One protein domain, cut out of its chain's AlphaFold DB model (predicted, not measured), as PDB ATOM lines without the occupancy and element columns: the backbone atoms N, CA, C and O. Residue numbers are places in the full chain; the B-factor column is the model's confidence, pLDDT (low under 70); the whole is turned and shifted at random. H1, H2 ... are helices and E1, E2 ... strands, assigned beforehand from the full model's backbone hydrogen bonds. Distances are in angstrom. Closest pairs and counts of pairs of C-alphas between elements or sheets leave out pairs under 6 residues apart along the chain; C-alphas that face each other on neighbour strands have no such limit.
ATOM      1  N   LYS A 187     512.900 325.080 581.742       74.12
ATOM      2  CA  LYS A 187     514.343 325.138 581.536       74.12
ATOM      3  C   LYS A 187     514.613 325.121 580.043       74.12
ATOM      4  O   LYS A 187     513.850 324.530 579.276       74.12
ATOM      5  N   ASP A 188     515.712 325.752 579.661       80.12
ATOM      6  CA  ASP A 188     516.242 325.647 578.312       80.12
ATOM      7  C   ASP A 188     517.045 324.351 578.194       80.12
ATOM      8  O   ASP A 188     517.921 324.062 579.016       80.12
ATOM      9  N   TYR A 189     516.736 323.565 577.169       77.19
ATOM     10  CA  TYR A 189     517.383 322.292 576.874       77.19
ATOM     11  C   TYR A 189     518.078 322.325 575.500       77.19
ATOM     12  O   TYR A 189     517.801 323.186 574.659       77.19
ATOM     13  N   GLY A 190     518.982 321.363 575.284       77.62
ATOM     14  CA  GLY A 190     519.814 321.235 574.082       77.62
ATOM     15  C   GLY A 190     521.165 321.945 574.196       77.62
ATOM     16  O   GLY A 190     521.336 322.840 575.029       77.62
ATOM     17  N   GLU A 191     522.121 321.562 573.351       75.81
ATOM     18  CA  GLU A 191     523.485 322.107 573.321       75.81
ATOM     19  C   GLU A 191     523.493 323.629 573.117       75.81
ATOM     20  O   GLU A 191     524.244 324.350 573.774       75.81
ATOM     21  N   PHE A 192     522.570 324.138 572.296       78.50
ATOM     22  CA  PHE A 192     522.428 325.569 572.016       78.50
ATOM     23  C   PHE A 192     521.439 326.296 572.941       78.50
ATOM     24  O   PHE A 192     521.169 327.475 572.714       78.50
ATOM     25  N   ARG A 193     520.867 325.614 573.951       80.19
ATOM     26  CA  ARG A 193     519.867 326.165 574.898       80.19
ATOM     27  C   ARG A 193     518.738 326.940 574.211       80.19
ATOM     28  O   ARG A 193     518.362 328.034 574.616       80.19
ATOM     29  N   ASN A 194     518.228 326.380 573.123       79.38
ATOM     30  CA  ASN A 194     517.262 327.026 572.233       79.38
ATOM     31  C   ASN A 194     515.919 326.281 572.169       79.38
ATOM     32  O   ASN A 194     515.073 326.615 571.334       79.38
ATOM     33  N   VAL A 195     515.731 325.267 573.016       80.81
ATOM     34  CA  VAL A 195     514.484 324.513 573.169       80.81
ATOM     35  C   VAL A 195     513.940 324.774 574.570       80.81
ATOM     36  O   VAL A 195     514.487 324.264 575.547       80.81
ATOM     37  N   PHE A 196     512.870 325.560 574.669       81.81
ATOM     38  CA  PHE A 196     512.217 325.853 575.941       81.81
ATOM     39  C   PHE A 196     511.145 324.804 576.228       81.81
ATOM     40  O   PHE A 196     510.224 324.605 575.434       81.81
ATOM     41  N   LEU A 197     511.248 324.141 577.378       82.12
ATOM     42  CA  LEU A 197     510.260 323.165 577.833       82.12
ATOM     43  C   LEU A 197     509.859 323.465 579.267       82.12
ATOM     44  O   LEU A 197     510.707 323.687 580.136       82.12
ATOM     45  N   THR A 198     508.561 323.393 579.541       84.25
ATOM     46  CA  THR A 198     508.078 323.390 580.924       84.25
ATOM     47  C   THR A 198     508.454 322.080 581.621       84.25
ATOM     48  O   THR A 198     508.568 321.025 580.987       84.25
ATOM     49  N   ASN A 199     508.600 322.111 582.951       80.75
ATOM     50  CA  ASN A 199     508.878 320.903 583.737       80.75
ATOM     51  C   ASN A 199     507.854 319.776 583.479       80.75
ATOM     52  O   ASN A 199     508.211 318.596 583.477       80.75
ATOM     53  N   GLU A 200     506.585 320.116 583.233       79.88
ATOM     54  CA  GLU A 200     505.540 319.135 582.923       79.88
ATOM     55  C   GLU A 200     505.700 318.503 581.540       79.88
ATOM     56  O   GLU A 200     505.546 317.289 581.400       79.88
ATOM     57  N   GLU A 201     506.006 319.308 580.522       81.56
ATOM     58  CA  GLU A 201     506.233 318.845 579.150       81.56
ATOM     59  C   GLU A 201     507.461 317.945 579.078       81.56
ATOM     60  O   GLU A 201     507.385 316.848 578.523       81.56
ATOM     61  N   TYR A 202     508.555 318.353 579.728       83.94
ATOM     62  CA  TYR A 202     509.755 317.532 579.825       83.94
ATOM     63  C   TYR A 202     509.457 316.196 580.513       83.94
ATOM     64  O   TYR A 202     509.866 315.148 580.016       83.94
ATOM     65  N   ARG A 203     508.690 316.199 581.615       82.94
ATOM     66  CA  ARG A 203     508.311 314.968 582.328       82.94
ATOM     67  C   ARG A 203     507.421 314.052 581.488       82.94
ATOM     68  O   ARG A 203     507.607 312.839 581.497       82.94
ATOM     69  N   LYS A 204     506.448 314.605 580.757       85.31
ATOM     70  CA  LYS A 204     505.598 313.826 579.839       85.31
ATOM     71  C   LYS A 204     506.433 313.190 578.729       85.31
ATOM     72  O   LYS A 204     506.242 312.017 578.417       85.31
ATOM     73  N   PHE A 205     507.376 313.946 578.176       83.62
ATOM     74  CA  PHE A 205     508.232 313.489 577.089       83.62
ATOM     75  C   PHE A 205     509.244 312.428 577.546       83.62
ATOM     76  O   PHE A 205     509.357 311.382 576.911       83.62
ATOM     77  N   SER A 206     509.909 312.635 578.689       82.25
ATOM     78  CA  SER A 206     510.886 311.689 579.249       82.25
ATOM     79  C   SER A 206     510.265 310.383 579.746       82.25
ATOM     80  O   SER A 206     510.909 309.337 579.714       82.25
ATOM     81  N   ASN A 207     509.004 310.417 580.182       83.25
ATOM     82  CA  ASN A 207     508.277 309.203 580.540       83.25
ATOM     83  C   ASN A 207     507.880 308.386 579.309       83.25
ATOM     84  O   ASN A 207     507.855 307.161 579.378       83.25
ATOM     85  N   ARG A 208     507.558 309.058 578.198       80.81
ATOM     86  CA  ARG A 208     507.079 308.408 576.976       80.81
ATOM     87  C   ARG A 208     508.214 307.841 576.126       80.81
ATOM     88  O   ARG A 208     508.046 306.770 575.548       80.81
ATOM     89  N   TYR A 209     509.349 308.532 576.065       81.44
ATOM     90  CA  TYR A 209     510.468 308.176 575.196       81.44
ATOM     91  C   TYR A 209     511.741 307.923 576.001       81.44
ATOM     92  O   TYR A 209     512.184 308.776 576.770       81.44
ATOM     93  N   GLU A 210     512.370 306.768 575.791       79.25
ATOM     94  CA  GLU A 210     513.649 306.428 576.429       79.25
ATOM     95  C   GLU A 210     514.786 307.303 575.881       79.25
ATOM     96  O   GLU A 210     515.641 307.786 576.623       79.25
ATOM     97  N   ASN A 211     514.734 307.617 574.585       83.94
ATOM     98  CA  ASN A 211     515.705 308.464 573.899       83.94
ATOM     99  C   ASN A 211     515.359 309.965 573.926       83.94
ATOM    100  O   ASN A 211     515.856 310.727 573.094       83.94
ATOM    101  N   ALA A 212     514.556 310.412 574.897       81.50
ATOM    102  CA  ALA A 212     514.090 311.795 575.001       81.50
ATOM    103  C   ALA A 212     515.217 312.843 574.877       81.50
ATOM    104  O   ALA A 212     515.065 313.832 574.162       81.50
ATOM    105  N   LYS A 213     516.376 312.609 575.508       83.25
ATOM    106  CA  LYS A 213     517.534 313.522 575.436       83.25
ATOM    107  C   LYS A 213     518.077 313.687 574.011       83.25
ATOM    108  O   LYS A 213     518.388 314.798 573.604       83.25
ATOM    109  N   VAL A 214     518.155 312.593 573.253       84.19
ATOM    110  CA  VAL A 214     518.692 312.587 571.881       84.19
ATOM    111  C   VAL A 214     517.770 313.355 570.939       84.19
ATOM    112  O   VAL A 214     518.232 314.109 570.086       84.19
ATOM    113  N   VAL A 215     516.455 313.198 571.112       84.38
ATOM    114  CA  VAL A 215     515.457 313.898 570.294       84.38
ATOM    115  C   VAL A 215     515.477 315.408 570.566       84.38
ATOM    116  O   VAL A 215     515.402 316.201 569.629       84.38
ATOM    117  N   ILE A 216     515.652 315.811 571.829       86.00
ATOM    118  CA  ILE A 216     515.799 317.226 572.202       86.00
ATOM    119  C   ILE A 216     517.048 317.845 571.560       86.00
ATOM    120  O   ILE A 216     516.976 318.953 571.030       86.00
ATOM    121  N   GLU A 217     518.164 317.116 571.538       85.06
ATOM    122  CA  GLU A 217     519.409 317.593 570.928       85.06
ATOM    123  C   GLU A 217     519.270 317.796 569.414       85.06
ATOM    124  O   GLU A 217     519.631 318.836 568.861       85.06
ATOM    125  N   LYS A 218     518.637 316.840 568.726       85.38
ATOM    126  CA  LYS A 218     518.341 316.963 567.292       85.38
ATOM    127  C   LYS A 218     517.502 318.203 566.979       85.38
ATOM    128  O   LYS A 218     517.791 318.908 566.007       85.38
ATOM    129  N   LEU A 219     516.490 318.492 567.801       84.62
ATOM    130  CA  LEU A 219     515.685 319.704 567.648       84.62
ATOM    131  C   LEU A 219     516.531 320.969 567.858       84.62
ATOM    132  O   LEU A 219     516.380 321.938 567.107       84.62
ATOM    133  N   SER A 220     517.445 320.945 568.832       85.12
ATOM    134  CA  SER A 220     518.354 322.056 569.121       85.12
ATOM    135  C   SER A 220     519.249 322.390 567.924       85.12
ATOM    136  O   SER A 220     519.283 323.541 567.470       85.12
ATOM    137  N   ILE A 221     519.880 321.372 567.332       84.81
ATOM    138  CA  ILE A 221     520.724 321.501 566.135       84.81
ATOM    139  C   ILE A 221     519.908 322.016 564.941       84.81
ATOM    140  O   ILE A 221     520.338 322.913 564.209       84.81
ATOM    141  N   TRP A 222     518.701 321.481 564.735       84.88
ATOM    142  CA  TRP A 222     517.836 321.892 563.629       84.88
ATOM    143  C   TRP A 222     517.427 323.366 563.724       84.88
ATOM    144  O   TRP A 222     517.448 324.081 562.715       84.88
ATOM    145  N   LYS A 223     517.094 323.844 564.930       82.69
ATOM    146  CA  LYS A 223     516.762 325.253 565.177       82.69
ATOM    147  C   LYS A 223     517.950 326.170 564.909       82.69
ATOM    148  O   LYS A 223     517.778 327.190 564.239       82.69
ATOM    149  N   ALA A 224     519.139 325.778 565.372       81.44
ATOM    150  CA  ALA A 224     520.376 326.519 565.138       81.44
ATOM    151  C   ALA A 224     520.673 326.653 563.634       81.44
ATOM    152  O   ALA A 224     520.968 327.743 563.152       81.44
ATOM    153  N   LYS A 225     520.483 325.578 562.855       81.38
ATOM    154  CA  LYS A 225     520.712 325.585 561.400       81.38
ATOM    155  C   LYS A 225     519.741 326.481 560.621       81.38
ATOM    156  O   LYS A 225     520.112 327.024 559.584       81.38
ATOM    157  N   ARG A 226     518.488 326.609 561.069       75.94
ATOM    158  CA  ARG A 226     517.428 327.362 560.366       75.94
ATOM    159  C   ARG A 226     517.242 328.803 560.843       75.94
ATOM    160  O   ARG A 226     516.376 329.483 560.300       75.94
ATOM    161  N   ASN A 227     518.020 329.253 561.829       67.44
ATOM    162  CA  ASN A 227     517.931 330.591 562.422       67.44
ATOM    163  C   ASN A 227     516.498 330.956 562.880       67.44
ATOM    164  O   ASN A 227     516.054 332.097 562.768       67.44
ATOM    165  N   LYS A 228     515.734 329.957 563.355       64.06
ATOM    166  CA  LYS A 228     514.364 330.140 563.859       64.06
ATOM    167  C   LYS A 228     514.405 330.430 565.358       64.06
ATOM    168  O   LYS A 228     514.766 329.551 566.139       64.06
ATOM    169  N   SER A 229     514.012 331.639 565.751       53.91
ATOM    170  CA  SER A 229     513.924 332.046 567.155       53.91
ATOM    171  C   SER A 229     512.583 331.661 567.806       53.91
ATOM    172  O   SER A 229     511.596 331.363 567.133       53.91
ATOM    173  N   ALA A 230     512.615 331.641 569.140       54.22
ATOM    174  CA  ALA A 230     511.723 331.109 570.181       54.22
ATOM    175  C   ALA A 230     510.183 331.296 570.104       54.22
ATOM    176  O   ALA A 230     509.499 331.016 571.082       54.22
ATOM    177  N   SER A 231     509.591 331.736 568.990       51.94
ATOM    178  CA  SER A 231     508.147 332.034 568.913       51.94
ATOM    179  C   SER A 231     507.259 330.844 568.504       51.94
ATOM    180  O   SER A 231     506.055 331.013 568.306       51.94
ATOM    181  N   SER A 232     507.823 329.650 568.321       62.62
ATOM    182  CA  SER A 232     507.091 328.456 567.876       62.62
ATOM    183  C   SER A 232     507.058 327.422 569.001       62.62
ATOM    184  O   SER A 232     508.036 327.293 569.722       62.62
ATOM    185  N   ASN A 233     505.934 326.724 569.186       78.50
ATOM    186  CA  ASN A 233     505.736 325.787 570.298       78.50
ATOM    187  C   ASN A 233     506.732 324.612 570.222       78.50
ATOM    188  O   ASN A 233     506.558 323.690 569.425       78.50
ATOM    189  N   ASP A 234     507.761 324.649 571.066       77.50
ATOM    190  CA  ASP A 234     508.887 323.709 571.055       77.50
ATOM    191  C   ASP A 234     508.483 322.271 571.362       77.50
ATOM    192  O   ASP A 234     509.005 321.334 570.754       77.50
ATOM    193  N   TYR A 235     507.485 322.089 572.225       81.75
ATOM    194  CA  TYR A 235     506.942 320.776 572.543       81.75
ATOM    195  C   TYR A 235     506.270 320.116 571.330       81.75
ATOM    196  O   TYR A 235     506.418 318.914 571.113       81.75
ATOM    197  N   ALA A 236     505.585 320.895 570.487       82.12
ATOM    198  CA  ALA A 236     504.967 320.373 569.269       82.12
ATOM    199  C   ALA A 236     506.016 319.885 568.259       82.12
ATOM    200  O   ALA A 236     505.852 318.816 567.667       82.12
ATOM    201  N   TYR A 237     507.131 320.611 568.108       82.88
ATOM    202  CA  TYR A 237     508.222 320.132 567.261       82.88
ATOM    203  C   TYR A 237     508.851 318.867 567.836       82.88
ATOM    204  O   TYR A 237     509.039 317.913 567.087       82.88
ATOM    205  N   LEU A 238     509.098 318.792 569.147       84.12
ATOM    206  CA  LEU A 238     509.617 317.562 569.757       84.12
ATOM    207  C   LEU A 238     508.753 316.342 569.459       84.12
ATOM    208  O   LEU A 238     509.307 315.282 569.187       84.12
ATOM    209  N   LEU A 239     507.425 316.482 569.464       83.62
ATOM    210  CA  LEU A 239     506.529 315.386 569.099       83.62
ATOM    211  C   LEU A 239     506.719 314.948 567.643       83.62
ATOM    212  O   LEU A 239     506.854 313.755 567.403       83.62
ATOM    213  N   SER A 240     506.827 315.883 566.694       82.38
ATOM    214  CA  SER A 240     507.081 315.526 565.286       82.38
ATOM    215  C   SER A 240     508.444 314.858 565.062       82.38
ATOM    216  O   SER A 240     508.543 313.906 564.297       82.38
ATOM    217  N   PHE A 241     509.496 315.285 565.771       81.44
ATOM    218  CA  PHE A 241     510.785 314.584 565.746       81.44
ATOM    219  C   PHE A 241     510.707 313.214 566.440       81.44
ATOM    220  O   PHE A 241     511.383 312.272 566.034       81.44
ATOM    221  N   ALA A 242     509.874 313.073 567.472       82.38
ATOM    222  CA  ALA A 242     509.666 311.806 568.162       82.38
ATOM    223  C   ALA A 242     508.824 310.803 567.358       82.38
ATOM    224  O   ALA A 242     508.906 309.609 567.625       82.38
ATOM    225  N   GLU A 243     508.045 311.237 566.367       77.81
ATOM    226  CA  GLU A 243     507.380 310.321 565.429       77.81
ATOM    227  C   GLU A 243     508.388 309.620 564.512       77.81
ATOM    228  O   GLU A 243     508.229 308.438 564.219       77.81
ATOM    229  N   THR A 244     509.441 310.322 564.089       74.00
ATOM    230  CA  THR A 244     510.470 309.758 563.202       74.00
ATOM    231  C   THR A 244     511.578 309.036 563.959       74.00
ATOM    232  O   THR A 244     512.060 308.006 563.503       74.00
ATOM    233  N   ASP A 245     511.997 309.578 565.105       72.00
ATOM    234  CA  ASP A 245     513.179 309.119 565.837       72.00
ATOM    235  C   ASP A 245     512.869 308.572 567.239       72.00
ATOM    236  O   ASP A 245     513.779 308.096 567.913       72.00
ATOM    237  N   GLY A 246     511.637 308.675 567.741       73.50
ATOM    238  CA  GLY A 246     511.306 308.358 569.132       73.50
ATOM    239  C   GLY A 246     511.240 306.858 569.413       73.50
ATOM    240  O   GLY A 246     510.467 306.126 568.802       73.50
TER     241      GLY A 246
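AT A GLANCE: This is residues 187 to 246 of the 300 residues of an uncharacterized protein of Anaerotruncus colihominis (UniProt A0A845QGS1). Two steeply crossed helices, H2 and H3, pack beside one end of a small strand hairpin, E1 and E2, while H1 runs nearly parallel to H3 and makes a corner with H2. The 60 printed residues hold E1, E2, H1, H2 and H3 in that order, mostly helix, with the sheet E1 - E2 antiparallel. The whole is compact, with a radius of gyration of the C-alphas of 10.4 A and spans of 29 by 23 by 18 A.

HOW THE PARTS SIT: E1, residues 187 to 189, and E2, residues 195 to 198, form an antiparallel hairpin at 142 degrees; N 189 and O 195, 2.9 A apart, are within hydrogen-bond range. H2, residues 212 to 226, comes closest to E2 at the C-alphas of Val 195 and Ser 220, 6.1 A. With residues 215 to 219 alone H2 touches H3, residues 234 to 245, opposite ways at a steep tilt of 69.6 degrees, only just short of about perpendicular; the closest C-alphas, of Val 215 and Ala 242, are 6.5 A apart. H1, residues 199 to 208, and H2 only just touch, only at the corner, with 3 pairs of C-alphas within 8 A, closest Ser 206 and Ala 212, 5.3 A. H1 and H3 are close but not clearly touching, the C-alphas of Glu 201 and Tyr 235 6.9 A apart. Every O i to N i+4 pair is within hydrogen-bond range in H1 and H2, and 7 of 8 in H3.

IN THESE COORDINATES: E1 begins at C-alpha 187 (514.343, 325.138, 581.536). H1, H2 and H3 measure 14.3 A, 21.6 A and 16.1 A, and H3 ends at C-alpha 245 (513.179, 309.119, 565.837).

THE WHOLE: The farthest C-alphas, of Asn 207 and Asn 227, are 29.6 A apart. The printed part has no cut, and no link is long. Residues 227 to 232 have pLDDT under 70.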